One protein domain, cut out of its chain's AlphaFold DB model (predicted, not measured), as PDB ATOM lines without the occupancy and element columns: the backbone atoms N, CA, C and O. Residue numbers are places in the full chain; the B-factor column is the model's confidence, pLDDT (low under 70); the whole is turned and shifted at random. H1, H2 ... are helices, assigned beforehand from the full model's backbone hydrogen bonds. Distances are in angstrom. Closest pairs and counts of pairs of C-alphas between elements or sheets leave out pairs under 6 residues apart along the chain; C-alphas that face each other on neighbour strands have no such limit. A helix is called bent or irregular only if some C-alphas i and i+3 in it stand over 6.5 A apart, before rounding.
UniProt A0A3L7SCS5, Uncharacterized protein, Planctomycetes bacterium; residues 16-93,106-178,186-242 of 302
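Overview. This is residues 16 to 93, 106 to 178 and 186 to 242 of the 302 residues of an uncharacterized protein of Planctomycetes bacterium (UniProt A0A3L7SCS5). A long rod of helices: H7 runs along most of its length, with H5 and H6 following one another along its side and the hairpin of H2 and H3a packed on H6. H2, H3a, H6 and H7 make an up-and-down bundle, each running against the one before it, and the short helices H4, H8 and H9 gather at one end of the rod. The printed part has 208 residues with nine named helices, H1 to H9 in order, and no named strand; its class is all helix. It is loose, with a radius of gyration of the C-alphas of 23.4 A, and spans 81 by 27 by 25 A.

Along the chain. H7, residues 186 to 225, is 58.6 A long and ends at C-alpha 225 (8.310, 53.544, -31.194); it is only just irregular, C-alphas 190 and 193 being 6.9 A apart, with a kink of 34 degrees near residue 193. H6 is residues 149 to 176, 41.3 A, and H5 residues 126 to 146, 31.3 A. H2, residues 27 to 48, 31.3 A, is irregular, C-alphas 43 and 46 being 7.1 A apart, with a kink of 31 degrees near residue 42. H3, residues 60 to 90, was assigned by its hydrogen bonds as one helix but is bent, C-alphas 75 and 78 being 6.9 A apart; its arms H3a, 60 to 75, and H3b, 78 to 90, stand at a shallow tilt of 23 degrees. H1 is residues 16 to 22, beginning at C-alpha 16 (17.539, 34.763, -24.800); H4 is 107 to 117, H8 228 to 232 and H9 234 to 239.

Arrangement. H7 touches H6 with residues 190 to 208 alone, opposite ways at a shallow tilt of 5 degrees; their closest C-alphas, of Ala 155 and Ala 201, are 4.6 A apart. H3a touches H6, closest at Ala 65 and Ala 158, C-alphas 4.3 A apart. H2 and H3a form a helical hairpin, closest at the C-alphas of Gly 38 and Gly 67, 4.1 A. H7 touches H5 with residues 212 to 223 alone, closest at the C-alphas of Ala 137 and Leu 219, 5.9 A. H5 and H6 meet only through their link. H4 touches H1, H5 and H9, the last closest at the C-alphas of Ala 113 and Val 236, 4.9 A. H4 and H8 only just touch, with 3 pairs of C-alphas within 8 A. H3b touches H7, closest at the C-alphas of Ser 87 and Leu 218, 6.6 A. Every O i to N i+4 pair is within hydrogen-bond range in H1, H3a, H3b, H4 and H9; the counts are 15 of 18 in H2, 15 of 17 in H5, 22 of 24 in H6, 34 of 36 in H7 and 0 of 1 in H8, where 2 of 2 O i to N i+3 pairs are.

Size, cuts and confidence. The C-alphas farthest apart, of Leu 178 and Ala 242, are 81.4 A apart. Residues 94 to 105 and 179 to 185 are cut out, with C-alpha gaps of 7.1 A and 11.9 A. The link from H2 to H3 is long. Mean pLDDT of the printed part is 75.9; 52 residues are under 70, among them 45 to 59, 169 to 178 and 186 to 193.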
ATOM      1  N   ALA A  16      18.712  35.569 -24.475       74.44
ATOM      2  CA  ALA A  16      17.539  34.763 -24.800       74.44
ATOM      3  C   ALA A  16      16.462  35.581 -25.531       74.44
ATOM      4  O   ALA A  16      15.956  35.135 -26.556       74.44
ATOM      5  N   ALA A  17      16.182  36.809 -25.086       74.62
ATOM      6  CA  ALA A  17      15.205  37.692 -25.726       74.62
ATOM      7  C   ALA A  17      15.664  38.178 -27.111       74.62
ATOM      8  O   ALA A  17      14.900  38.169 -28.073       74.62
ATOM      9  N   VAL A  18      16.946  38.532 -27.252       79.94
ATOM     10  CA  VAL A  18      17.541  38.854 -28.559       79.94
ATOM     11  C   VAL A  18      17.505  37.630 -29.478       79.94
ATOM     12  O   VAL A  18      17.245  37.762 -30.671       79.94
ATOM     13  N   ARG A  19      17.729  36.422 -28.945       81.81
ATOM     14  CA  ARG A  19      17.609  35.163 -29.694       81.81
ATOM     15  C   ARG A  19      16.171  34.857 -30.117       81.81
ATOM     16  O   ARG A  19      15.983  34.359 -31.219       81.81
ATOM     17  N   ASP A  20      15.193  35.131 -29.271       80.44
ATOM     18  CA  ASP A  20      13.773  34.907 -29.547       80.44
ATOM     19  C   ASP A  20      13.253  35.876 -30.627       80.44
ATOM     20  O   ASP A  20      12.563  35.465 -31.555       80.44
ATOM     21  N   VAL A  21      13.677  37.145 -30.596       79.06
ATOM     22  CA  VAL A  21      13.253  38.164 -31.576       79.06
ATOM     23  C   VAL A  21      14.017  38.073 -32.903       79.06
ATOM     24  O   VAL A  21      13.412  38.107 -33.973       79.06
ATOM     25  N   PHE A  22      15.345  37.952 -32.861       79.44
ATOM     26  CA  PHE A  22      16.195  37.960 -34.063       79.44
ATOM     27  C   PHE A  22      16.549  36.551 -34.572       79.44
ATOM     28  O   PHE A  22      17.290  36.402 -35.544       79.44
ATOM     29  N   GLY A  23      16.036  35.507 -33.918       76.44
ATOM     30  CA  GLY A  23      16.314  34.109 -34.231       76.44
ATOM     31  C   GLY A  23      17.600  33.574 -33.589       76.44
ATOM     32  O   GLY A  23      18.545  34.303 -33.276       76.44
ATOM     33  N   GLY A  24      17.647  32.258 -33.379       64.56
ATOM     34  CA  GLY A  24      18.786  31.546 -32.801       64.56
ATOM     35  C   GLY A  24      19.648  30.854 -33.836       64.56
ATOM     36  O   GLY A  24      19.677  29.631 -33.875       64.56
ATOM     37  N   GLY A  25      20.377  31.628 -34.639       62.41
ATOM     38  CA  GLY A  25      21.453  31.065 -35.451       62.41
ATOM     39  C   GLY A  25      22.551  30.527 -34.537       62.41
ATOM     40  O   GLY A  25      23.190  31.298 -33.819       62.41
ATOM     41  N   ALA A  26      22.751  29.212 -34.524       69.38
ATOM     42  CA  ALA A  26      23.861  28.624 -33.798       69.38
ATOM     43  C   ALA A  26      25.157  28.920 -34.563       69.38
ATOM     44  O   ALA A  26      25.275  28.560 -35.732       69.38
ATOM     45  N   ALA A  27      26.124  29.583 -33.922       70.44
ATOM     46  CA  ALA A  27      27.350  30.027 -34.592       70.44
ATOM     47  C   ALA A  27      28.099  28.873 -35.288       70.44
ATOM     48  O   ALA A  27      28.677  29.073 -36.353       70.44
ATOM     49  N   TRP A  28      28.034  27.656 -34.733       80.06
ATOM     50  CA  TRP A  28      28.612  26.450 -35.335       80.06
ATOM     51  C   TRP A  28      27.985  26.090 -36.691       80.06
ATOM     52  O   TRP A  28      28.700  25.652 -37.585       80.06
ATOM     53  N   ALA A  29      26.685  26.330 -36.887       82.38
ATOM     54  CA  ALA A  29      26.017  26.070 -38.161       82.38
ATOM     55  C   ALA A  29      26.528  27.022 -39.253       82.38
ATOM     56  O   ALA A  29      26.760  26.594 -40.380       82.38
ATOM     57  N   SER A  30      26.792  28.288 -38.909       82.00
ATOM     58  CA  SER A  30      27.409  29.251 -39.829       82.00
ATOM     59  C   SER A  30      28.803  28.802 -40.273       82.00
ATOM     60  O   SER A  30      29.127  28.882 -41.455       82.00
ATOM     61  N   TRP A  31      29.612  28.272 -39.350       85.12
ATOM     62  CA  TRP A  31      30.921  27.707 -39.686       85.12
ATOM     63  C   TRP A  31      30.821  26.497 -40.615       85.12
ATOM     64  O   TRP A  31      31.604  26.400 -41.556       85.12
ATOM     65  N   ILE A  32      29.836  25.618 -40.406       87.25
ATOM     66  CA  ILE A  32      29.586  24.485 -41.309       87.25
ATOM     67  C   ILE A  32      29.221  24.979 -42.706       87.25
ATOM     68  O   ILE A  32      29.787  24.489 -43.673       87.25
ATOM     69  N   VAL A  33      28.325  25.963 -42.835       86.56
ATOM     70  CA  VAL A  33      27.937  26.514 -44.147       86.56
ATOM     71  C   VAL A  33      29.146  27.095 -44.885       86.56
ATOM     72  O   VAL A  33      29.298  26.861 -46.081       86.56
ATOM     73  N   ILE A  34      30.036  27.798 -44.181       87.31
ATOM     74  CA  ILE A  34      31.271  28.340 -44.767       87.31
ATOM     75  C   ILE A  34      32.222  27.211 -45.191       87.31
ATOM     76  O   ILE A  34      32.736  27.236 -46.307       87.31
ATOM     77  N   ALA A  35      32.434  26.210 -44.333       87.06
ATOM     78  CA  ALA A  35      33.321  25.083 -44.617       87.06
ATOM     79  C   ALA A  35      32.811  24.223 -45.784       87.06
ATOM     80  O   ALA A  35      33.578  23.883 -46.683       87.06
ATOM     81  N   VAL A  36      31.510  23.921 -45.809       89.31
ATOM     82  CA  VAL A  36      30.847  23.213 -46.912       89.31
ATOM     83  C   VAL A  36      30.903  24.048 -48.186       89.31
ATOM     84  O   VAL A  36      31.212  23.505 -49.239       89.31
ATOM     85  N   GLY A  37      30.672  25.361 -48.099       84.50
ATOM     86  CA  GLY A  37      30.818  26.279 -49.227       84.50
ATOM     87  C   GLY A  37      32.221  26.222 -49.828       84.50
ATOM     88  O   GLY A  37      32.362  26.006 -51.029       84.50
ATOM     89  N   GLY A  38      33.261  26.332 -48.996       82.38
ATOM     90  CA  GLY A  38      34.657  26.201 -49.423       82.38
ATOM     91  C   GLY A  38      34.981  24.834 -50.028       82.38
ATOM     92  O   GLY A  38      35.609  24.765 -51.083       82.38
ATOM     93  N   GLY A  39      34.508  23.751 -49.404       83.81
ATOM     94  CA  GLY A  39      34.693  22.383 -49.893       83.81
ATOM     95  C   GLY A  39      34.000  22.124 -51.233       83.81
ATOM     96  O   GLY A  39      34.623  21.603 -52.153       83.81
ATOM     97  N   LEU A  40      32.741  22.542 -51.388       83.19
ATOM     98  CA  LEU A  40      32.016  22.456 -52.660       83.19
ATOM     99  C   LEU A  40      32.682  23.315 -53.733       83.19
ATOM    100  O   LEU A  40      32.862  22.848 -54.851       83.19
ATOM    101  N   GLY A  41      33.106  24.534 -53.389       78.31
ATOM    102  CA  GLY A  41      33.875  25.389 -54.289       78.31
ATOM    103  C   GLY A  41      35.117  24.671 -54.817       78.31
ATOM    104  O   GLY A  41      35.316  24.593 -56.025       78.31
ATOM    105  N   TYR A  42      35.902  24.058 -53.931       76.00
ATOM    106  CA  TYR A  42      37.076  23.266 -54.303       76.00
ATOM    107  C   TYR A  42      36.732  22.080 -55.227       76.00
ATOM    108  O   TYR A  42      37.422  21.842 -56.216       76.00
ATOM    109  N   LEU A  43      35.653  21.347 -54.929       76.44
ATOM    110  CA  LEU A  43      35.254  20.132 -55.655       76.44
ATOM    111  C   LEU A  43      34.589  20.392 -57.015       76.44
ATOM    112  O   LEU A  43      34.578  19.499 -57.857       76.44
ATOM    113  N   VAL A  44      34.036  21.587 -57.247       70.00
ATOM    114  CA  VAL A  44      33.374  21.961 -58.515       70.00
ATOM    115  C   VAL A  44      34.382  22.386 -59.597       70.00
ATOM    116  O   VAL A  44      34.046  22.417 -60.780       70.00
ATOM    117  N   LEU A  45      35.646  22.619 -59.227       61.50
ATOM    118  CA  LEU A  45      36.758  22.915 -60.136       61.50
ATOM    119  C   LEU A  45      36.795  22.055 -61.428       61.50
ATOM    120  O   LEU A  45      36.826  22.645 -62.509       61.50
ATOM    121  N   PRO A  46      36.761  20.705 -61.381       55.94
ATOM    122  CA  PRO A  46      36.792  19.866 -62.582       55.94
ATOM    123  C   PRO A  46      35.603  20.080 -63.531       55.94
ATOM    124  O   PRO A  46      35.744  19.838 -64.725       55.94
ATOM    125  N   MET A  47      34.452  20.557 -63.042       58.41
ATOM    126  CA  MET A  47      33.295  20.854 -63.898       58.41
ATOM    127  C   MET A  47      33.443  22.190 -64.637       58.41
ATOM    128  O   MET A  47      32.974  22.322 -65.764       58.41
ATOM    129  N   VAL A  48      34.118  23.173 -64.034       54.53
ATOM    130  CA  VAL A  48      34.356  24.498 -64.641       54.53
ATOM    131  C   VAL A  48      35.550  24.471 -65.601       54.53
ATOM    132  O   VAL A  48      35.541  25.160 -66.623       54.53
ATOM    133  N   ALA A  49      36.545  23.624 -65.319       52.22
ATOM    134  CA  ALA A  49      37.729  23.426 -66.154       52.22
ATOM    135  C   ALA A  49      37.424  22.843 -67.550       52.22
ATOM    136  O   ALA A  49      38.243  22.973 -68.453       52.22
ATOM    137  N   GLY A  50      36.243  22.243 -67.742       47.56
ATOM    138  CA  GLY A  50      35.765  21.765 -69.043       47.56
ATOM    139  C   GLY A  50      35.204  22.855 -69.966       47.56
ATOM    140  O   GLY A  50      34.841  22.546 -71.096       47.56
ATOM    141  N   SER A  51      35.112  24.113 -69.511       46.44
ATOM    142  CA  SER A  51      34.710  25.245 -70.356       46.44
ATOM    143  C   SER A  51      35.934  25.895 -71.013       46.44
ATOM    144  O   SER A  51      36.831  26.400 -70.333       46.44
ATOM    145  N   GLU A  52      35.980  25.872 -72.347       45.31
ATOM    146  CA  GLU A  52      37.136  26.305 -73.154       45.31
ATOM    147  C   GLU A  52      37.511  27.793 -72.960       45.31
ATOM    148  O   GLU A  52      38.661  28.166 -73.191       45.31
ATOM    149  N   ASP A  53      36.598  28.621 -72.437       47.72
ATOM    150  CA  ASP A  53      36.813  30.060 -72.207       47.72
ATOM    151  C   ASP A  53      37.459  30.416 -70.850       47.72
ATOM    152  O   ASP A  53      37.969  31.526 -70.680       47.72
ATOM    153  N   VAL A  54      37.458  29.511 -69.861       48.25
ATOM    154  CA  VAL A  54      37.900  29.827 -68.478       48.25
ATOM    155  C   VAL A  54      38.795  28.737 -67.863       48.25
ATOM    156  O   VAL A  54      39.493  28.978 -66.871       48.25
ATOM    157  N   GLY A  55      38.833  27.545 -68.468       41.41
ATOM    158  CA  GLY A  55      39.405  26.331 -67.877       41.41
ATOM    159  C   GLY A  55      40.920  26.308 -67.657       41.41
ATOM    160  O   GLY A  55      41.419  25.417 -66.978       41.41
ATOM    161  N   GLY A  56      41.662  27.299 -68.161       49.50
ATOM    162  CA  GLY A  56      43.115  27.377 -67.982       49.50
ATOM    163  C   GLY A  56      43.609  28.119 -66.730       49.50
ATOM    164  O   GLY A  56      44.796  28.026 -66.430       49.50
ATOM    165  N   SER A  57      42.761  28.884 -66.022       52.41
ATOM    166  CA  SER A  57      43.230  29.868 -65.012       52.41
ATOM    167  C   SER A  57      42.607  29.736 -63.613       52.41
ATOM    168  O   SER A  57      43.175  30.204 -62.624       52.41
ATOM    169  N   LEU A  58      41.452  29.078 -63.478       55.44
ATOM    170  CA  LEU A  58      40.844  28.856 -62.164       55.44
ATOM    171  C   LEU A  58      41.518  27.665 -61.482       55.44
ATOM    172  O   LEU A  58      41.409  26.538 -61.949       55.44
ATOM    173  N   LYS A  59      42.231  27.928 -60.383       67.38
ATOM    174  CA  LYS A  59      42.872  26.918 -59.530       67.38
ATOM    175  C   LYS A  59      41.957  26.507 -58.368       67.38
ATOM    176  O   LYS A  59      41.103  27.300 -57.959       67.38
ATOM    177  N   PRO A  60      42.158  25.312 -57.776       72.50
ATOM    178  CA  PRO A  60      41.318  24.784 -56.691       72.50
ATOM    179  C   PRO A  60      41.120  25.762 -55.527       72.50
ATOM    180  O   PRO A  60      40.026  25.878 -54.976       72.50
ATOM    181  N   TRP A  61      42.170  26.507 -55.182       77.00
ATOM    182  CA  TRP A  61      42.152  27.476 -54.091       77.00
ATOM    183  C   TRP A  61      41.319  28.725 -54.393       77.00
ATOM    184  O   TRP A  61      40.651  29.232 -53.494       77.00
ATOM    185  N   ALA A  62      41.273  29.188 -55.647       75.25
ATOM    186  CA  ALA A  62      40.373  30.271 -56.040       75.25
ATOM    187  C   ALA A  62      38.908  29.830 -55.930       75.25
ATOM    188  O   ALA A  62      38.080  30.554 -55.381       75.25
ATOM    189  N   CYS A  63      38.583  28.614 -56.374       80.50
ATOM    190  CA  CYS A  63      37.228  28.082 -56.246       80.50
ATOM    191  C   CYS A  63      36.824  27.869 -54.778       80.50
ATOM    192  O   CYS A  63      35.696  28.193 -54.404       80.50
ATOM    193  N   ALA A  64      37.755  27.436 -53.921       82.12
ATOM    194  CA  ALA A  64      37.546  27.397 -52.475       82.12
ATOM    195  C   ALA A  64      37.299  28.797 -51.883       82.12
ATOM    196  O   ALA A  64      36.383  28.960 -51.079       82.12
ATOM    197  N   ALA A  65      38.050  29.819 -52.312       80.88
ATOM    198  CA  ALA A  65      37.851  31.206 -51.886       80.88
ATOM    199  C   ALA A  65      36.440  31.719 -52.216       80.88
ATOM    200  O   ALA A  65      35.771  32.290 -51.352       80.88
ATOM    201  N   TYR A  66      35.956  31.472 -53.437       80.69
ATOM    202  CA  TYR A  66      34.591  31.838 -53.828       80.69
ATOM    203  C   TYR A  66      33.545  31.055 -53.040       80.69
ATOM    204  O   TYR A  66      32.556  31.635 -52.599       80.69
ATOM    205  N   GLY A  67      33.781  29.764 -52.812       84.19
ATOM    206  CA  GLY A  67      32.929  28.922 -51.982       84.19
ATOM    207  C   GLY A  67      32.815  29.423 -50.539       84.19
ATOM    208  O   GLY A  67      31.717  29.477 -49.990       84.19
ATOM    209  N   ILE A  68      33.928  29.860 -49.943       85.56
ATOM    210  CA  ILE A  68      33.977  30.469 -48.604       85.56
ATOM    211  C   ILE A  68      33.222  31.799 -48.587       85.56
ATOM    212  O   ILE A  68      32.405  32.022 -47.693       85.56
ATOM    213  N   ALA A  69      33.454  32.673 -49.572       84.81
ATOM    214  CA  ALA A  69      32.771  33.962 -49.666       84.81
ATOM    215  C   ALA A  69      31.254  33.785 -49.839       84.81
ATOM    216  O   ALA A  69      30.467  34.411 -49.126       84.81
ATOM    217  N   LEU A  70      30.839  32.878 -50.726       85.69
ATOM    218  CA  LEU A  70      29.440  32.535 -50.964       85.69
ATOM    219  C   LEU A  70      28.800  31.905 -49.720       85.69
ATOM    220  O   LEU A  70      27.705  32.300 -49.323       85.69
ATOM    221  N   GLY A  71      29.505  30.984 -49.056       84.62
ATOM    222  CA  GLY A  71      29.103  30.435 -47.764       84.62
ATOM    223  C   GLY A  71      28.893  31.541 -46.730       84.62
ATOM    224  O   GLY A  71      27.850  31.583 -46.083       84.62
ATOM    225  N   GLY A  72      29.817  32.504 -46.650       85.69
ATOM    226  CA  GLY A  72      29.701  33.708 -45.826       85.69
ATOM    227  C   GLY A  72      28.422  34.502 -46.105       85.69
ATOM    228  O   GLY A  72      27.689  34.815 -45.167       85.69
ATOM    229  N   VAL A  73      28.083  34.749 -47.376       86.69
ATOM    230  CA  VAL A  73      26.817  35.400 -47.765       86.69
ATOM    231  C   VAL A  73      25.604  34.592 -47.294       86.69
ATOM    232  O   VAL A  73      24.682  35.152 -46.698       86.69
ATOM    233  N   PHE A  74      25.608  33.269 -47.480       86.31
ATOM    234  CA  PHE A  74      24.513  32.410 -47.021       86.31
ATOM    235  C   PHE A  74      24.337  32.428 -45.500       86.31
ATOM    236  O   PHE A  74      23.201  32.379 -45.027       86.31
ATOM    237  N   THR A  75      25.411  32.586 -44.717       86.00
ATOM    238  CA  THR A  75      25.278  32.748 -43.255       86.00
ATOM    239  C   THR A  75      24.562  34.038 -42.849       86.00
ATOM    240  O   THR A  75      23.971  34.103 -41.769       86.00
ATOM    241  N   LEU A  76      24.577  35.061 -43.708       85.44
ATOM    242  CA  LEU A  76      23.927  36.348 -43.463       85.44
ATOM    243  C   LEU A  76      22.445  36.344 -43.868       85.44
ATOM    244  O   LEU A  76      21.662  37.129 -43.330       85.44
ATOM    245  N   LEU A  77      22.026  35.433 -44.752       86.06
ATOM    246  CA  LEU A  77      20.664  35.376 -45.289       86.06
ATOM    247  C   LEU A  77      19.566  35.243 -44.210       86.06
ATOM    248  O   LEU A  77      18.628  36.045 -44.238       86.06
ATOM    249  N   PRO A  78      19.660  34.335 -43.213       83.50
ATOM    250  CA  PRO A  78      18.643  34.232 -42.161       83.50
ATOM    251  C   PRO A  78      18.467  35.541 -41.386       83.50
ATOM    252  O   PRO A  78      17.362  35.894 -40.970       83.50
ATOM    253  N   ARG A  79      19.560  36.290 -41.222       82.12
ATOM    254  CA  ARG A  79      19.566  37.564 -40.512       82.12
ATOM    255  C   ARG A  79      18.922  38.673 -41.327       82.12
ATOM    256  O   ARG A  79      18.127  39.427 -40.779       82.12
ATOM    257  N   VAL A  80      19.218  38.749 -42.621       85.56
ATOM    258  CA  VAL A  80      18.558  39.692 -43.535       85.56
ATOM    259  C   VAL A  80      17.047  39.451 -43.539       85.56
ATOM    260  O   VAL A  80      16.276  40.390 -43.362       85.56
ATOM    261  N   LEU A  81      16.616  38.189 -43.635       86.44
ATOM    262  CA  LEU A  81      15.198  37.822 -43.578       86.44
ATOM    263  C   LEU A  81      14.543  38.217 -42.246       86.44
ATOM    264  O   LEU A  81      13.435  38.752 -42.244       86.44
ATOM    265  N   SER A  82      15.227  37.992 -41.119       85.25
ATOM    266  CA  SER A  82      14.757  38.436 -39.802       85.25
ATOM    267  C   SER A  82      14.613  39.961 -39.741       85.25
ATOM    268  O   SER A  82      13.553  40.449 -39.362       85.25
ATOM    269  N   LEU A  83      15.613  40.723 -40.196       86.44
ATOM    270  CA  LEU A  83      15.567  42.190 -40.206       86.44
ATOM    271  C   LEU A  83      14.427  42.735 -41.078       86.44
ATOM    272  O   LEU A  83      13.722  43.646 -40.642       86.44
ATOM    273  N   PHE A  84      14.190  42.154 -42.259       86.19
ATOM    274  CA  PHE A  84      13.042  42.509 -43.103       86.19
ATOM    275  C   PHE A  84      11.712  42.278 -42.375       86.19
ATOM    276  O   PHE A  84      10.870  43.178 -42.328       86.19
ATOM    277  N   ARG A  85      11.531  41.096 -41.770       85.88
ATOM    278  CA  ARG A  85      10.309  40.750 -41.023       85.88
ATOM    279  C   ARG A  85      10.085  41.691 -39.840       85.88
ATOM    280  O   ARG A  85       8.987  42.219 -39.678       85.88
ATOM    281  N   LEU A  86      11.128  41.949 -39.053       85.56
ATOM    282  CA  LEU A  86      11.063  42.824 -37.882       85.56
ATOM    283  C   LEU A  86      10.790  44.282 -38.270       85.56
ATOM    284  O   LEU A  86       9.966  44.937 -37.635       85.56
ATOM    285  N   SER A  87      11.412  44.778 -39.345       85.19
ATOM    286  CA  SER A  87      11.170  46.134 -39.852       85.19
ATOM    287  C   SER A  87       9.726  46.328 -40.318       85.19
ATOM    288  O   SER A  87       9.156  47.389 -40.074       85.19
ATOM    289  N   GLY A  88       9.127  45.328 -40.973       80.56
ATOM    290  CA  GLY A  88       7.715  45.375 -41.365       80.56
ATOM    291  C   GLY A  88       6.771  45.329 -40.160       80.56
ATOM    292  O   GLY A  88       5.811  46.095 -40.091       80.56
ATOM    293  N   ALA A  89       7.076  44.479 -39.178       77.62
ATOM    294  CA  ALA A  89       6.276  44.327 -37.964       77.62
ATOM    295  C   ALA A  89       6.399  45.510 -36.982       77.62
ATOM    296  O   ALA A  89       5.509  45.715 -36.160       77.62
ATOM    297  N   LEU A  90       7.461  46.325 -37.068       77.69
ATOM    298  CA  LEU A  90       7.573  47.561 -36.284       77.69
ATOM    299  C   LEU A  90       6.469  48.572 -36.651       77.69
ATOM    300  O   LEU A  90       5.968  49.275 -35.782       77.69
ATOM    301  N   GLY A  91       6.085  48.636 -37.930       67.31
ATOM    302  CA  GLY A  91       5.115  49.614 -38.439       67.31
ATOM    303  C   GLY A  91       3.645  49.259 -38.205       67.31
ATOM    304  O   GLY A  91       2.779  50.096 -38.436       67.31
ATOM    305  N   ARG A  92       3.339  48.034 -37.762       65.88
ATOM    306  CA  ARG A  92       1.970  47.573 -37.485       65.88
ATOM    307  C   ARG A  92       1.839  47.236 -36.007       65.88
ATOM    308  O   ARG A  92       2.029  46.086 -35.622       65.88
ATOM    309  N   ARG A  93       1.528  48.237 -35.180       65.12
ATOM    310  CA  ARG A  93       1.081  47.994 -33.803       65.12
ATOM    311  C   ARG A  93      -0.264  47.253 -33.884       65.12
ATOM    312  O   ARG A  93      -1.190  47.821 -34.465       65.12
ATOM    313  N   TRP A 106       3.405  41.453 -29.961       81.00
ATOM    314  CA  TRP A 106       4.163  42.411 -30.772       81.00
ATOM    315  C   TRP A 106       5.640  42.416 -30.344       81.00
ATOM    316  O   TRP A 106       5.960  42.718 -29.192       81.00
ATOM    317  N   TRP A 107       6.549  42.048 -31.257       83.19
ATOM    318  CA  TRP A 107       7.955  41.777 -30.920       83.19
ATOM    319  C   TRP A 107       8.675  42.912 -30.162       83.19
ATOM    320  O   TRP A 107       9.510  42.592 -29.312       83.19
ATOM    321  N   PRO A 108       8.362  44.213 -30.367       84.81
ATOM    322  CA  PRO A 108       8.913  45.297 -29.561       84.81
ATOM    323  C   PRO A 108       8.654  45.141 -28.066       84.81
ATOM    324  O   PRO A 108       9.562  45.410 -27.283       84.81
ATOM    325  N   LEU A 109       7.482  44.634 -27.663       79.25
ATOM    326  CA  LEU A 109       7.144  44.388 -26.255       79.25
ATOM    327  C   LEU A 109       7.995  43.274 -25.645       79.25
ATOM    328  O   LEU A 109       8.323  43.328 -24.462       79.25
ATOM    329  N   ARG A 110       8.411  42.289 -26.452       80.62
ATOM    330  CA  ARG A 110       9.315  41.209 -26.017       80.62
ATOM    331  C   ARG A 110      10.692  41.762 -25.644       80.62
ATOM    332  O   ARG A 110      11.260  41.359 -24.631       80.62
ATOM    333  N   LEU A 111      11.198  42.741 -26.401       80.94
ATOM    334  CA  LEU A 111      12.437  43.443 -26.044       80.94
ATOM    335  C   LEU A 111      12.259  44.375 -24.840       80.94
ATOM    336  O   LEU A 111      13.173  44.472 -24.028       80.94
ATOM    337  N   VAL A 112      11.100  45.025 -24.690       81.75
ATOM    338  CA  VAL A 112      10.799  45.879 -23.523       81.75
ATOM    339  C   VAL A 112      10.765  45.066 -22.232       81.75
ATOM    340  O   VAL A 112      11.403  45.454 -21.256       81.75
ATOM    341  N   ALA A 113      10.094  43.911 -22.231       77.88
ATOM    342  CA  ALA A 113      10.085  43.007 -21.083       77.88
ATOM    343  C   ALA A 113      11.515  42.605 -20.687       77.88
ATOM    344  O   ALA A 113      11.888  42.701 -19.519       77.88
ATOM    345  N   ALA A 114      12.353  42.258 -21.668       77.25
ATOM    346  CA  ALA A 114      13.757  41.933 -21.433       77.25
ATOM    347  C   ALA A 114      14.589  43.136 -20.948       77.25
ATOM    348  O   ALA A 114      15.478  42.967 -20.114       77.25
ATOM    349  N   ALA A 115      14.321  44.348 -21.437       75.56
ATOM    350  CA  ALA A 115      14.983  45.561 -20.962       75.56
ATOM    351  C   ALA A 115      14.658  45.829 -19.482       75.56
ATOM    352  O   ALA A 115      15.561  46.048 -18.682       75.56
ATOM    353  N   LEU A 116      13.386  45.709 -19.093       75.00
ATOM    354  CA  LEU A 116      12.911  45.962 -17.727       75.00
ATOM    355  C   LEU A 116      13.230  44.838 -16.726       75.00
ATOM    356  O   LEU A 116      13.287  45.070 -15.512       75.00
ATOM    357  N   GLN A 117      13.443  43.612 -17.206       74.25
ATOM    358  CA  GLN A 117      13.984  42.520 -16.396       74.25
ATOM    359  C   GLN A 117      15.424  42.806 -15.959       74.25
ATOM    360  O   GLN A 117      15.752  42.577 -14.799       74.25
ATOM    361  N   ASN A 118      16.251  43.350 -16.859       65.62
ATOM    362  CA  ASN A 118      17.662  43.640 -16.592       65.62
ATOM    363  C   ASN A 118      17.884  44.905 -15.747       65.62
ATOM    364  O   ASN A 118      19.004  45.143 -15.298       65.62
ATOM    365  N   THR A 119      16.837  45.702 -15.503       63.47
ATOM    366  CA  THR A 119      16.941  46.917 -14.683       63.47
ATOM    367  C   THR A 119      15.779  47.050 -13.688       63.47
ATOM    368  O   THR A 119      14.941  47.946 -13.795       63.47
ATOM    369  N   PRO A 120      15.707  46.166 -12.668       57.88
ATOM    370  CA  PRO A 120      14.591  46.120 -11.718       57.88
ATOM    371  C   PRO A 120      14.441  47.391 -10.863       57.88
ATOM    372  O   PRO A 120      13.334  47.701 -10.427       57.88
ATOM    373  N   ALA A 121      15.518  48.160 -10.660       51.22
ATOM    374  CA  ALA A 121      15.490  49.426  -9.921       51.22
ATOM    375  C   ALA A 121      14.818  50.589 -10.690       51.22
ATOM    376  O   ALA A 121      14.353  51.535 -10.062       51.22
ATOM    377  N   LEU A 122      14.723  50.492 -12.023       50.94
ATOM    378  CA  LEU A 122      14.266  51.544 -12.947       50.94
ATOM    379  C   LEU A 122      12.771  51.422 -13.325       50.94
ATOM    380  O   LEU A 122      12.309  51.966 -14.320       50.94
ATOM    381  N   ARG A 123      11.973  50.692 -12.539       56.34
ATOM    382  CA  ARG A 123      10.533  50.481 -12.803       56.34
ATOM    383  C   ARG A 123       9.626  51.575 -12.219       56.34
ATOM    384  O   ARG A 123       8.424  51.362 -12.106       56.34
ATOM    385  N   ARG A 124      10.194  52.692 -11.750       59.31
ATOM    386  CA  ARG A 124       9.491  53.657 -10.885       59.31
ATOM    387  C   ARG A 124       9.052  54.936 -11.599       59.31
ATOM    388  O   ARG A 124       8.121  55.567 -11.112       59.31
ATOM    389  N   THR A 125       9.680  55.312 -12.716       71.25
ATOM    390  CA  THR A 125       9.357  56.546 -13.459       71.25
ATOM    391  C   THR A 125       9.489  56.376 -14.981       71.25
ATOM    392  O   THR A 125      10.206  55.498 -15.460       71.25
ATOM    393  N   ASP A 126       8.843  57.254 -15.757       75.94
ATOM    394  CA  ASP A 126       8.963  57.294 -17.229       75.94
ATOM    395  C   ASP A 126      10.400  57.597 -17.700       75.94
ATOM    396  O   ASP A 126      10.854  57.128 -18.752       75.94
ATOM    397  N   GLN A 127      11.145  58.360 -16.895       75.31
ATOM    398  CA  GLN A 127      12.560  58.653 -17.125       75.31
ATOM    399  C   GLN A 127      13.399  57.372 -17.031       75.31
ATOM    400  O   GLN A 127      14.250  57.104 -17.880       75.31
ATOM    401  N   ASP A 128      13.116  56.552 -16.023       72.88
ATOM    402  CA  ASP A 128      13.817  55.299 -15.775       72.88
ATOM    403  C   ASP A 128      13.537  54.256 -16.869       72.88
ATOM    404  O   ASP A 128      14.448  53.548 -17.310       72.88
ATOM    405  N   PHE A 129      12.302  54.228 -17.379       78.31
ATOM    406  CA  PHE A 129      11.923  53.436 -18.548       78.31
ATOM    407  C   PHE A 129      12.742  53.817 -19.786       78.31
ATOM    408  O   PHE A 129      13.329  52.961 -20.452       78.31
ATOM    409  N   THR A 130      12.819  55.118 -20.071       79.31
ATOM    410  CA  THR A 130      13.556  55.647 -21.225       79.31
ATOM    411  C   THR A 130      15.044  55.302 -21.127       79.31
ATOM    412  O   THR A 130      15.653  54.865 -22.109       79.31
ATOM    413  N   ASN A 131      15.629  55.405 -19.931       79.62
ATOM    414  CA  ASN A 131      17.015  55.013 -19.674       79.62
ATOM    415  C   ASN A 131      17.240  53.506 -19.904       79.62
ATOM    416  O   ASN A 131      18.190  53.124 -20.583       79.62
ATOM    417  N   ALA A 132      16.338  52.643 -19.426       78.75
ATOM    418  CA  ALA A 132      16.448  51.196 -19.622       78.75
ATOM    419  C   ALA A 132      16.382  50.791 -21.109       78.75
ATOM    420  O   ALA A 132      17.170  49.963 -21.569       78.75
ATOM    421  N   VAL A 133      15.476  51.394 -21.884       81.50
ATOM    422  CA  VAL A 133      15.314  51.122 -23.324       81.50
ATOM    423  C   VAL A 133      16.522  51.619 -24.129       81.50
ATOM    424  O   VAL A 133      17.022  50.914 -25.011       81.50
ATOM    425  N   THR A 134      17.025  52.816 -23.815       82.50
ATOM    426  CA  THR A 134      18.184  53.409 -24.503       82.50
ATOM    427  C   THR A 134      19.492  52.690 -24.183       82.50
ATOM    428  O   THR A 134      20.319  52.518 -25.079       82.50
ATOM    429  N   GLU A 135      19.663  52.187 -22.960       82.69
ATOM    430  CA  GLU A 135      20.822  51.380 -22.569       82.69
ATOM    431  C   GLU A 135      20.763  49.944 -23.126       82.69
ATOM    432  O   GLU A 135      21.794  49.324 -23.410       82.69
ATOM    433  N   PHE A 136      19.561  49.411 -23.359       82.44
ATOM    434  CA  PHE A 136      19.373  48.077 -23.929       82.44
ATOM    435  C   PHE A 136      19.838  47.982 -25.387       82.44
ATOM    436  O   PHE A 136      20.512  47.019 -25.768       82.44
ATOM    437  N   ALA A 137      19.511  48.980 -26.213       83.69
ATOM    438  CA  ALA A 137      19.822  48.990 -27.644       83.69
ATOM    439  C   ALA A 137      21.314  48.726 -27.981       83.69
ATOM    440  O   ALA A 137      21.584  47.844 -28.806       83.69
ATOM    441  N   PRO A 138      22.312  49.403 -27.370       83.94
ATOM    442  CA  PRO A 138      23.721  49.123 -27.642       83.94
ATOM    443  C   PRO A 138      24.155  47.728 -27.167       83.94
ATOM    444  O   PRO A 138      24.925  47.068 -27.870       83.94
ATOM    445  N   ARG A 139      23.633  47.230 -26.036       82.75
ATOM    446  CA  ARG A 139      23.940  45.877 -25.530       82.75
ATOM    447  C   ARG A 139      23.401  44.791 -26.467       82.75
ATOM    448  O   ARG A 139      24.126  43.862 -26.824       82.75
ATOM    449  N   ALA A 140      22.162  44.947 -26.937       82.81
ATOM    450  CA  ALA A 140      21.551  44.053 -27.920       82.81
ATOM    451  C   ALA A 140      22.323  44.054 -29.250       82.81
ATOM    452  O   ALA A 140      22.589  42.989 -29.813       82.81
ATOM    453  N   ARG A 141      22.762  45.231 -29.723       84.94
ATOM    454  CA  ARG A 141      23.621  45.336 -30.912       84.94
ATOM    455  C   ARG A 141      24.954  44.620 -30.717       84.94
ATOM    456  O   ARG A 141      25.375  43.925 -31.633       84.94
ATOM    457  N   GLY A 142      25.593  44.738 -29.553       82.06
ATOM    458  CA  GLY A 142      26.843  44.032 -29.251       82.06
ATOM    459  C   GLY A 142      26.709  42.510 -29.386       82.06
ATOM    460  O   GLY A 142      27.507  41.874 -30.075       82.06
ATOM    461  N   LEU A 143      25.643  41.931 -28.822       81.56
ATOM    462  CA  LEU A 143      25.347  40.495 -28.940       81.56
ATOM    463  C   LEU A 143      25.048  40.071 -30.381       81.56
ATOM    464  O   LEU A 143      25.491  39.018 -30.840       81.56
ATOM    465  N   LEU A 144      24.308  40.897 -31.118       80.88
ATOM    466  CA  LEU A 144      24.065  40.671 -32.538       80.88
ATOM    467  C   LEU A 144      25.363  40.821 -33.352       80.88
ATOM    468  O   LEU A 144      25.558  40.085 -34.316       80.88
ATOM    469  N   GLY A 145      26.274  41.713 -32.973       81.19
ATOM    470  CA  GLY A 145      27.579  41.906 -33.609       81.19
ATOM    471  C   GLY A 145      28.471  40.671 -33.504       81.19
ATOM    472  O   GLY A 145      29.031  40.236 -34.506       81.19
ATOM    473  N   GLN A 146      28.507  40.016 -32.338       80.81
ATOM    474  CA  GLN A 146      29.260  38.764 -32.140       80.81
ATOM    475  C   GLN A 146      28.847  37.657 -33.123       80.81
ATOM    476  O   GLN A 146      29.666  36.839 -33.533       80.81
ATOM    477  N   ARG A 147      27.585  37.649 -33.567       77.31
ATOM    478  CA  ARG A 147      27.072  36.662 -34.532       77.31
ATOM    479  C   ARG A 147      27.504  36.916 -35.977       77.31
ATOM    480  O   ARG A 147      27.318  36.037 -36.808       77.31
ATOM    481  N   LEU A 148      28.054  38.091 -36.290       82.56
ATOM    482  CA  LEU A 148      28.629  38.389 -37.610       82.56
ATOM    483  C   LEU A 148      30.042  37.816 -37.760       82.56
ATOM    484  O   LEU A 148      30.544  37.725 -38.877       82.56
ATOM    485  N   TRP A 149      30.663  37.383 -36.657       84.06
ATOM    486  CA  TRP A 149      32.044  36.915 -36.634       84.06
ATOM    487  C   TRP A 149      32.377  35.837 -37.680       84.06
ATOM    488  O   TRP A 149      33.388  36.005 -38.361       84.06
ATOM    489  N   PRO A 150      31.557  34.784 -37.900       83.38
ATOM    490  CA  PRO A 150      31.858  33.786 -38.928       83.38
ATOM    491  C   PRO A 150      31.901  34.386 -40.340       83.38
ATOM    492  O   PRO A 150      32.781  34.047 -41.126       83.38
ATOM    493  N   ALA A 151      31.003  35.325 -40.653       83.94
ATOM    494  CA  ALA A 151      30.998  36.015 -41.941       83.94
ATOM    495  C   ALA A 151      32.210  36.951 -42.086       83.94
ATOM    496  O   ALA A 151      32.820  36.994 -43.152       83.94
ATOM    497  N   CYS A 152      32.609  37.644 -41.014       86.25
ATOM    498  CA  CYS A 152      33.844  38.431 -41.000       86.25
ATOM    499  C   CYS A 152      35.067  37.538 -41.250       86.25
ATOM    500  O   CYS A 152      35.903  37.853 -42.091       86.25
ATOM    501  N   ALA A 153      35.155  36.397 -40.565       87.06
ATOM    502  CA  ALA A 153      36.237  35.440 -40.755       87.06
ATOM    503  C   ALA A 153      36.267  34.886 -42.190       87.06
ATOM    504  O   ALA A 153      37.342  34.777 -42.776       87.06
ATOM    505  N   ALA A 154      35.107  34.607 -42.795       83.81
ATOM    506  CA  ALA A 154      35.011  34.234 -44.208       83.81
ATOM    507  C   ALA A 154      35.537  35.346 -45.135       83.81
ATOM    508  O   ALA A 154      36.312  35.072 -46.050       83.81
ATOM    509  N   ALA A 155      35.182  36.605 -44.864       85.50
ATOM    510  CA  ALA A 155      35.648  37.756 -45.636       85.50
ATOM    511  C   ALA A 155      37.169  37.970 -45.542       85.50
ATOM    512  O   ALA A 155      37.780  38.399 -46.513       85.50
ATOM    513  N   PHE A 156      37.799  37.642 -44.410       86.81
ATOM    514  CA  PHE A 156      39.260  37.693 -44.276       86.81
ATOM    515  C   PHE A 156      39.970  36.479 -44.880       86.81
ATOM    516  O   PHE A 156      41.069  36.614 -45.412       86.81
ATOM    517  N   THR A 157      39.369  35.291 -44.805       84.44
ATOM    518  CA  THR A 157      40.004  34.049 -45.274       84.44
ATOM    519  C   THR A 157      39.919  33.878 -46.788       84.44
ATOM    520  O   THR A 157      40.883  33.408 -47.389       84.44
ATOM    521  N   ALA A 158      38.830  34.307 -47.435       81.75
ATOM    522  CA  ALA A 158      38.675  34.178 -48.886       81.75
ATOM    523  C   ALA A 158      39.812  34.852 -49.699       81.75
ATOM    524  O   ALA A 158      40.376  34.186 -50.570       81.75
ATOM    525  N   PRO A 159      40.249  36.096 -49.408       81.75
ATOM    526  CA  PRO A 159      41.386  36.715 -50.097       81.75
ATOM    527  C   PRO A 159      42.707  35.972 -49.904       81.75
ATOM    528  O   PRO A 159      43.514  35.928 -50.827       81.75
ATOM    529  N   VAL A 160      42.934  35.360 -48.734       84.94
ATOM    530  CA  VAL A 160      44.150  34.570 -48.471       84.94
ATOM    531  C   VAL A 160      44.204  33.363 -49.405       84.94
ATOM    532  O   VAL A 160      45.234  33.116 -50.026       84.94
ATOM    533  N   PHE A 161      43.085  32.659 -49.585       78.88
ATOM    534  CA  PHE A 161      42.997  31.559 -50.550       78.88
ATOM    535  C   PHE A 161      43.148  32.033 -52.002       78.88
ATOM    536  O   PHE A 161      43.802  31.360 -52.802       78.88
ATOM    537  N   GLY A 162      42.619  33.211 -52.339       75.06
ATOM    538  CA  GLY A 162      42.858  33.845 -53.637       75.06
ATOM    539  C   GLY A 162      44.328  34.205 -53.877       75.06
ATOM    540  O   GLY A 162      44.832  34.033 -54.986       75.06
ATOM    541  N   LEU A 163      45.044  34.636 -52.837       79.50
ATOM    542  CA  LEU A 163      46.470  34.951 -52.900       79.50
ATOM    543  C   LEU A 163      47.336  33.691 -53.025       79.50
ATOM    544  O   LEU A 163      48.242  33.671 -53.852       79.50
ATOM    545  N   ILE A 164      47.020  32.621 -52.283       80.62
ATOM    546  CA  ILE A 164      47.656  31.301 -52.451       80.62
ATOM    547  C   ILE A 164      47.468  30.815 -53.891       80.62
ATOM    548  O   ILE A 164      48.426  30.416 -54.547       80.62
ATOM    549  N   SER A 165      46.249  30.939 -54.423       73.62
ATOM    550  CA  SER A 165      45.960  30.601 -55.814       73.62
ATOM    551  C   SER A 165      46.812  31.404 -56.800       73.62
ATOM    552  O   SER A 165      47.303  30.835 -57.770       73.62
ATOM    553  N   ALA A 166      46.973  32.711 -56.591       71.88
ATOM    554  CA  ALA A 166      47.787  33.559 -57.461       71.88
ATOM    555  C   ALA A 166      49.282  33.211 -57.369       71.88
ATOM    556  O   ALA A 166      49.968  33.171 -58.393       71.88
ATOM    557  N   TRP A 167      49.765  32.902 -56.163       77.81
ATOM    558  CA  TRP A 167      51.138  32.464 -55.911       77.81
ATOM    559  C   TRP A 167      51.461  31.142 -56.616       77.81
ATOM    560  O   TRP A 167      52.474  31.045 -57.310       77.81
ATOM    561  N   ASP A 168      50.566  30.155 -56.533       71.81
ATOM    562  CA  ASP A 168      50.721  28.883 -57.244       71.81
ATOM    563  C   ASP A 168      50.749  29.095 -58.765       71.81
ATOM    564  O   ASP A 168      51.469  28.404 -59.488       71.81
ATOM    565  N   THR A 169      49.938  30.013 -59.304       69.00
ATOM    566  CA  THR A 169      49.945  30.348 -60.745       69.00
ATOM    567  C   THR A 169      51.250  31.021 -61.160       69.00
ATOM    568  O   THR A 169      51.789  30.716 -62.225       69.00
ATOM    569  N   TRP A 170      51.800  31.884 -60.307       66.25
ATOM    570  CA  TRP A 170      53.098  32.514 -60.532       66.25
ATOM    571  C   TRP A 170      54.249  31.495 -60.551       66.25
ATOM    572  O   TRP A 170      55.070  31.521 -61.468       66.25
ATOM    573  N   GLY A 171      54.291  30.561 -59.593       62.94
ATOM    574  CA  GLY A 171      55.334  29.527 -59.516       62.94
ATOM    575  C   GLY A 171      55.381  28.613 -60.747       62.94
ATOM    576  O   GLY A 171      56.456  28.353 -61.293       62.94
ATOM    577  N   GLU A 172      54.219  28.188 -61.250       63.81
ATOM    578  CA  GLU A 172      54.135  27.415 -62.494       63.81
ATOM    579  C   GLU A 172      54.604  28.219 -63.710       63.81
ATOM    580  O   GLU A 172      55.332  27.678 -64.546       63.81
ATOM    581  N   TYR A 173      54.243  29.503 -63.795       61.47
ATOM    582  CA  TYR A 173      54.666  30.377 -64.889       61.47
ATOM    583  C   TYR A 173      56.190  30.568 -64.915       61.47
ATOM    584  O   TYR A 173      56.807  30.414 -65.968       61.47
ATOM    585  N   VAL A 174      56.821  30.815 -63.761       61.72
ATOM    586  CA  VAL A 174      58.289  30.920 -63.651       61.72
ATOM    587  C   VAL A 174      58.970  29.608 -64.058       61.72
ATOM    588  O   VAL A 174      59.991  29.634 -64.740       61.72
ATOM    589  N   SER A 175      58.385  28.458 -63.703       59.03
ATOM    590  CA  SER A 175      58.947  27.140 -64.029       59.03
ATOM    591  C   SER A 175      58.797  26.726 -65.502       59.03
ATOM    592  O   SER A 175      59.613  25.953 -65.997       59.03
ATOM    593  N   LYS A 176      57.770  27.228 -66.208       61.84
ATOM    594  CA  LYS A 176      57.424  26.820 -67.585       61.84
ATOM    595  C   LYS A 176      57.699  27.895 -68.651       61.84
ATOM    596  O   LYS A 176      57.665  27.580 -69.833       61.84
ATOM    597  N   GLY A 177      57.962  29.149 -68.268       51.56
ATOM    598  CA  GLY A 177      57.728  30.318 -69.130       51.56
ATOM    599  C   GLY A 177      58.839  31.366 -69.222       51.56
ATOM    600  O   GLY A 177      58.532  32.533 -69.446       51.56
ATOM    601  N   LEU A 178      60.115  30.973 -69.133       50.16
ATOM    602  CA  LEU A 178      61.231  31.746 -69.721       50.16
ATOM    603  C   LEU A 178      61.298  31.583 -71.261       50.16
ATOM    604  O   LEU A 178      62.161  32.171 -71.902       50.16
ATOM    605  N   VAL A 186      50.716  38.379 -69.252       51.78
ATOM    606  CA  VAL A 186      50.872  37.399 -68.166       51.78
ATOM    607  C   VAL A 186      50.320  37.938 -66.845       51.78
ATOM    608  O   VAL A 186      49.667  37.220 -66.091       51.78
ATOM    609  N   ALA A 187      50.499  39.241 -66.615       49.62
ATOM    610  CA  ALA A 187      49.964  39.955 -65.464       49.62
ATOM    611  C   ALA A 187      48.428  39.875 -65.350       49.62
ATOM    612  O   ALA A 187      47.908  39.768 -64.246       49.62
ATOM    613  N   GLY A 188      47.694  39.878 -66.470       51.78
ATOM    614  CA  GLY A 188      46.230  39.839 -66.476       51.78
ATOM    615  C   GLY A 188      45.658  38.478 -66.078       51.78
ATOM    616  O   GLY A 188      44.660  38.422 -65.370       51.78
ATOM    617  N   VAL A 189      46.308  37.378 -66.473       56.72
ATOM    618  CA  VAL A 189      45.822  36.013 -66.194       56.72
ATOM    619  C   VAL A 189      46.095  35.605 -64.743       56.72
ATOM    620  O   VAL A 189      45.245  34.972 -64.124       56.72
ATOM    621  N   VAL A 190      47.238  36.011 -64.179       57.41
ATOM    622  CA  VAL A 190      47.627  35.694 -62.790       57.41
ATOM    623  C   VAL A 190      46.889  36.573 -61.773       57.41
ATOM    624  O   VAL A 190      46.526  36.099 -60.698       57.41
ATOM    625  N   ALA A 191      46.622  37.841 -62.105       63.16
ATOM    626  CA  ALA A 191      45.971  38.770 -61.181       63.16
ATOM    627  C   ALA A 191      44.445  38.592 -61.098       63.16
ATOM    628  O   ALA A 191      43.846  38.976 -60.095       63.16
ATOM    629  N   TRP A 192      43.797  38.009 -62.113       68.75
ATOM    630  CA  TRP A 192      42.331  37.948 -62.186       68.75
ATOM    631  C   TRP A 192      41.664  37.175 -61.032       68.75
ATOM    632  O   TRP A 192      40.751  37.726 -60.411       68.75
ATOM    633  N   PRO A 193      42.122  35.962 -60.652       66.69
ATOM    634  CA  PRO A 193      41.538  35.230 -59.524       66.69
ATOM    635  C   PRO A 193      41.736  35.962 -58.190       66.69
ATOM    636  O   PRO A 193      40.851  35.963 -57.333       66.69
ATOM    637  N   MET A 194      42.877  36.640 -58.032       72.69
ATOM    638  CA  MET A 194      43.169  37.451 -56.852       72.69
ATOM    639  C   MET A 194      42.212  38.642 -56.760       72.69
ATOM    640  O   MET A 194      41.541  38.806 -55.743       72.69
ATOM    641  N   ILE A 195      42.090  39.430 -57.835       76.62
ATOM    642  CA  ILE A 195      41.216  40.609 -57.900       76.62
ATOM    643  C   ILE A 195      39.766  40.223 -57.595       76.62
ATOM    644  O   ILE A 195      39.112  40.880 -56.789       76.62
ATOM    645  N   LEU A 196      39.273  39.131 -58.180       77.38
ATOM    646  CA  LEU A 196      37.910  38.656 -57.951       77.38
ATOM    647  C   LEU A 196      37.684  38.172 -56.513       77.38
ATOM    648  O   LEU A 196      36.646  38.479 -55.930       77.38
ATOM    649  N   SER A 197      38.642  37.458 -55.913       77.00
ATOM    650  CA  SER A 197      38.534  37.033 -54.508       77.00
ATOM    651  C   SER A 197      38.518  38.225 -53.540       77.00
ATOM    652  O   SER A 197      37.732  38.241 -52.590       77.00
ATOM    653  N   ILE A 198      39.314  39.264 -53.823       79.38
ATOM    654  CA  ILE A 198      39.326  40.521 -53.067       79.38
ATOM    655  C   ILE A 198      37.993  41.250 -53.252       79.38
ATOM    656  O   ILE A 198      37.387  41.665 -52.269       79.38
ATOM    657  N   ALA A 199      37.493  41.364 -54.484       83.19
ATOM    658  CA  ALA A 199      36.207  41.994 -54.765       83.19
ATOM    659  C   ALA A 199      35.048  41.279 -54.046       83.19
ATOM    660  O   ALA A 199      34.206  41.938 -53.436       83.19
ATOM    661  N   ALA A 200      35.031  39.943 -54.048       79.00
ATOM    662  CA  ALA A 200      34.037  39.146 -53.330       79.00
ATOM    663  C   ALA A 200      34.107  39.366 -51.808       79.00
ATOM    664  O   ALA A 200      33.074  39.527 -51.156       79.00
ATOM    665  N   ALA A 201      35.312  39.432 -51.240       83.56
ATOM    666  CA  ALA A 201      35.509  39.734 -49.825       83.56
ATOM    667  C   ALA A 201      35.075  41.157 -49.454       83.56
ATOM    668  O   ALA A 201      34.414  41.350 -48.435       83.56
ATOM    669  N   LEU A 202      35.392  42.149 -50.292       86.88
ATOM    670  CA  LEU A 202      34.944  43.530 -50.106       86.88
ATOM    671  C   LEU A 202      33.419  43.628 -50.162       86.88
ATOM    672  O   LEU A 202      32.819  44.283 -49.313       86.88
ATOM    673  N   LEU A 203      32.779  42.933 -51.104       87.56
ATOM    674  CA  LEU A 203      31.321  42.869 -51.189       87.56
ATOM    675  C   LEU A 203      30.717  42.242 -49.926       87.56
ATOM    676  O   LEU A 203      29.745  42.769 -49.384       87.56
ATOM    677  N   LEU A 204      31.317  41.165 -49.412       86.50
ATOM    678  CA  LEU A 204      30.892  40.544 -48.159       86.50
ATOM    679  C   LEU A 204      31.052  41.503 -46.965       86.50
ATOM    680  O   LEU A 204      30.127  41.627 -46.163       86.50
ATOM    681  N   MET A 205      32.165  42.238 -46.876       89.38
ATOM    682  CA  MET A 205      32.374  43.271 -45.852       89.38
ATOM    683  C   MET A 205      31.324  44.385 -45.933       89.38
ATOM    684  O   MET A 205      30.750  44.760 -44.910       89.38
ATOM    685  N   LEU A 206      31.020  44.882 -47.137       90.31
ATOM    686  CA  LEU A 206      29.968  45.880 -47.347       90.31
ATOM    687  C   LEU A 206      28.604  45.359 -46.885       90.31
ATOM    688  O   LEU A 206      27.864  46.090 -46.225       90.31
ATOM    689  N   LEU A 207      28.287  44.089 -47.163       87.56
ATOM    690  CA  LEU A 207      27.048  43.460 -46.705       87.56
ATOM    691  C   LEU A 207      26.985  43.388 -45.172       87.56
ATOM    692  O   LEU A 207      25.957  43.717 -44.582       87.56
ATOM    693  N   ILE A 208      28.083  42.993 -44.519       88.44
ATOM    694  CA  ILE A 208      28.185  42.923 -43.053       88.44
ATOM    695  C   ILE A 208      27.934  44.304 -42.437       88.44
ATOM    696  O   ILE A 208      27.120  44.427 -41.518       88.44
ATOM    697  N   VAL A 209      28.579  45.345 -42.972       90.88
ATOM    698  CA  VAL A 209      28.389  46.730 -42.518       90.88
ATOM    699  C   VAL A 209      26.948  47.181 -42.742       90.88
ATOM    700  O   VAL A 209      26.337  47.731 -41.828       90.88
ATOM    701  N   ALA A 210      26.365  46.915 -43.912       90.25
ATOM    702  CA  ALA A 210      24.981  47.275 -44.208       90.25
ATOM    703  C   ALA A 210      23.993  46.614 -43.231       90.25
ATOM    704  O   ALA A 210      23.097  47.279 -42.709       90.25
ATOM    705  N   ILE A 211      24.186  45.327 -42.922       89.06
ATOM    706  CA  ILE A 211      23.365  44.584 -41.955       89.06
ATOM    707  C   ILE A 211      23.509  45.168 -40.548       89.06
ATOM    708  O   ILE A 211      22.511  45.308 -39.836       89.06
ATOM    709  N   ASP A 212      24.723  45.517 -40.126       90.25
ATOM    710  CA  ASP A 212      24.959  46.137 -38.822       90.25
ATOM    711  C   ASP A 212      24.317  47.534 -38.723       90.25
ATOM    712  O   ASP A 212      23.608  47.817 -37.754       90.25
ATOM    713  N   GLN A 213      24.457  48.379 -39.751       91.69
ATOM    714  CA  GLN A 213      23.803  49.695 -39.788       91.69
ATOM    715  C   GLN A 213      22.277  49.578 -39.827       91.69
ATOM    716  O   GLN A 213      21.578  50.346 -39.164       91.69
ATOM    717  N   TRP A 214      21.736  48.590 -40.542       90.88
ATOM    718  CA  TRP A 214      20.299  48.346 -40.553       90.88
ATOM    719  C   TRP A 214      19.799  47.850 -39.193       90.88
ATOM    720  O   TRP A 214      18.793  48.346 -38.691       90.88
ATOM    721  N   THR A 215      20.547  46.956 -38.539       89.19
ATOM    722  CA  THR A 215      20.262  46.519 -37.162       89.19
ATOM    723  C   THR A 215      20.240  47.721 -36.213       89.19
ATOM    724  O   THR A 215      19.311  47.869 -35.421       89.19
ATOM    725  N   ARG A 216      21.226  48.621 -36.323       91.00
ATOM    726  CA  ARG A 216      21.279  49.866 -35.547       91.00
ATOM    727  C   ARG A 216      20.048  50.736 -35.800       91.00
ATOM    728  O   ARG A 216      19.417  51.164 -34.840       91.00
ATOM    729  N   SER A 217      19.706  50.982 -37.064       90.19
ATOM    730  CA  SER A 217      18.547  51.802 -37.431       90.19
ATOM    731  C   SER A 217      17.243  51.199 -36.905       90.19
ATOM    732  O   SER A 217      16.407  51.917 -36.362       90.19
ATOM    733  N   LEU A 218      17.089  49.876 -36.989       88.44
ATOM    734  CA  LEU A 218      15.924  49.168 -36.470       88.44
ATOM    735  C   LEU A 218      15.803  49.315 -34.947       88.44
ATOM    736  O   LEU A 218      14.717  49.613 -34.461       88.44
ATOM    737  N   LEU A 219      16.902  49.160 -34.202       88.25
ATOM    738  CA  LEU A 219      16.911  49.337 -32.745       88.25
ATOM    739  C   LEU A 219      16.649  50.793 -32.330       88.25
ATOM    740  O   LEU A 219      15.961  51.035 -31.343       88.25
ATOM    741  N   GLN A 220      17.138  51.769 -33.098       88.56
ATOM    742  CA  GLN A 220      16.824  53.184 -32.875       88.56
ATOM    743  C   GLN A 220      15.335  53.466 -33.106       88.56
ATOM    744  O   GLN A 220      14.682  54.056 -32.248       88.56
ATOM    745  N   ARG A 221      14.773  52.975 -34.218       87.69
ATOM    746  CA  ARG A 221      13.336  53.101 -34.511       87.69
ATOM    747  C   ARG A 221      12.485  52.404 -33.454       87.69
ATOM    748  O   ARG A 221      11.470  52.952 -33.039       87.69
ATOM    749  N   TRP A 222      12.926  51.237 -32.989       88.75
ATOM    750  CA  TRP A 222      12.312  50.538 -31.866       88.75
ATOM    751  C   TRP A 222      12.272  51.430 -30.623       88.75
ATOM    752  O   TRP A 222      11.185  51.686 -30.116       88.75
ATOM    753  N   SER A 223      13.411  51.994 -30.206       84.69
ATOM    754  CA  SER A 223      13.470  52.851 -29.014       84.69
ATOM    755  C   SER A 223      12.557  54.081 -29.096       84.69
ATOM    756  O   SER A 223      12.002  54.484 -28.083       84.69
ATOM    757  N   SER A 224      12.341  54.635 -30.297       83.94
ATOM    758  CA  SER A 224      11.403  55.748 -30.511       83.94
ATOM    759  C   SER A 224       9.935  55.324 -30.628       83.94
ATOM    760  O   SER A 224       9.047  56.155 -30.477       83.94
ATOM    761  N   SER A 225       9.669  54.059 -30.963       82.12
ATOM    762  CA  SER A 225       8.310  53.544 -31.194       82.12
ATOM    763  C   SER A 225       7.613  53.067 -29.923       82.12
ATOM    764  O   SER A 225       6.393  52.914 -29.910       82.12
ATOM    765  N   VAL A 226       8.392  52.800 -28.879       78.31
ATOM    766  CA  VAL A 226       7.902  52.279 -27.611       78.31
ATOM    767  C   VAL A 226       7.518  53.444 -26.702       78.31
ATOM    768  O   VAL A 226       8.286  54.388 -26.525       78.31
ATOM    769  N   ASN A 227       6.335  53.362 -26.102       79.75
ATOM    770  CA  ASN A 227       5.824  54.346 -25.156       79.75
ATOM    771  C   ASN A 227       5.998  53.839 -23.709       79.75
ATOM    772  O   ASN A 227       5.858  52.636 -23.484       79.75
ATOM    773  N   PRO A 228       6.231  54.708 -22.707       77.44
ATOM    774  CA  PRO A 228       6.181  54.319 -21.294       77.44
ATOM    775  C   PRO A 228       4.925  53.526 -20.890       77.44
ATOM    776  O   PRO A 228       5.013  52.601 -20.084       77.44
ATOM    777  N   LEU A 229       3.767  53.798 -21.506       75.75
ATOM    778  CA  LEU A 229       2.530  53.037 -21.282       75.75
ATOM    779  C   LEU A 229       2.644  51.554 -21.683       75.75
ATOM    780  O   LEU A 229       1.955  50.706 -21.121       75.75
ATOM    781  N   ASP A 230       3.544  51.209 -22.606       74.56
ATOM    782  CA  ASP A 230       3.766  49.826 -23.039       74.56
ATOM    783  C   ASP A 230       4.408  48.971 -21.930       74.56
ATOM    784  O   ASP A 230       4.236  47.747 -21.911       74.56
ATOM    785  N   ALA A 231       5.078  49.608 -20.959       70.00
ATOM    786  CA  ALA A 231       5.591  48.955 -19.754       70.00
ATOM    787  C   ALA A 231       4.473  48.375 -18.872       70.00
ATOM    788  O   ALA A 231       4.709  47.434 -18.118       70.00
ATOM    789  N   GLN A 232       3.261  48.929 -18.981       70.81
ATOM    790  CA  GLN A 232       2.081  48.515 -18.219       70.81
ATOM    791  C   GLN A 232       1.276  47.422 -18.934       70.81
ATOM    792  O   GLN A 232       0.269  46.950 -18.412       70.81
ATOM    793  N   SER A 233       1.696  47.006 -20.135       71.12
ATOM    794  CA  SER A 233       1.001  45.955 -20.874       71.12
ATOM    795  C   SER A 233       1.007  44.631 -20.100       71.12
ATOM    796  O   SER A 233       2.012  44.245 -19.495       71.12
ATOM    797  N   ALA A 234      -0.111  43.896 -20.161       69.69
ATOM    798  CA  ALA A 234      -0.268  42.611 -19.475       69.69
ATOM    799  C   ALA A 234       0.844  41.612 -19.840       69.69
ATOM    800  O   ALA A 234       1.303  40.849 -18.994       69.69
ATOM    801  N   PHE A 235       1.335  41.670 -21.083       71.88
ATOM    802  CA  PHE A 235       2.452  40.855 -21.543       71.88
ATOM    803  C   PHE A 235       3.769  41.186 -20.822       71.88
ATOM    804  O   PHE A 235       4.480  40.279 -20.391       71.88
ATOM    805  N   VAL A 236       4.105  42.471 -20.676       71.31
ATOM    806  CA  VAL A 236       5.321  42.893 -19.967       71.31
ATOM    807  C   VAL A 236       5.211  42.531 -18.486       71.31
ATOM    808  O   VAL A 236       6.137  41.936 -17.942       71.31
ATOM    809  N   ALA A 237       4.058  42.781 -17.862       71.31
ATOM    810  CA  ALA A 237       3.802  42.422 -16.467       71.31
ATOM    811  C   ALA A 237       3.914  40.908 -16.205       71.31
ATOM    812  O   ALA A 237       4.533  40.512 -15.221       71.31
ATOM    813  N   ALA A 238       3.384  40.064 -17.098       69.88
ATOM    814  CA  ALA A 238       3.438  38.605 -16.974       69.88
ATOM    815  C   ALA A 238       4.857  38.027 -17.110       69.88
ATOM    816  O   ALA A 238       5.144  36.961 -16.568       69.88
ATOM    817  N   ASN A 239       5.748  38.717 -17.829       69.25
ATOM    818  CA  ASN A 239       7.130  38.281 -18.020       69.25
ATOM    819  C   ASN A 239       8.104  38.910 -17.014       69.25
ATOM    820  O   ASN A 239       9.247  38.473 -16.929       69.25
ATOM    821  N   LEU A 240       7.709  39.921 -16.243       69.50
ATOM    822  CA  LEU A 240       8.567  40.459 -15.189       69.50
ATOM    823  C   LEU A 240       8.537  39.515 -13.974       69.50
ATOM    824  O   LEU A 240       7.459  39.102 -13.553       69.50
ATOM    825  N   PRO A 241       9.694  39.176 -13.369       58.50
ATOM    826  CA  PRO A 241       9.702  38.368 -12.157       58.50
ATOM    827  C   PRO A 241       8.904  39.089 -11.066       58.50
ATOM    828  O   PRO A 241       9.101  40.291 -10.844       58.50
ATOM    829  N   ALA A 242       8.011  38.352 -10.402       50.94
ATOM    830  CA  ALA A 242       7.193  38.823  -9.292       50.94
ATOM    831  C   ALA A 242       8.070  39.168  -8.071       50.94
ATOM    832  O   ALA A 242       8.188  38.403  -7.121       50.94
TER     833      ALA A 242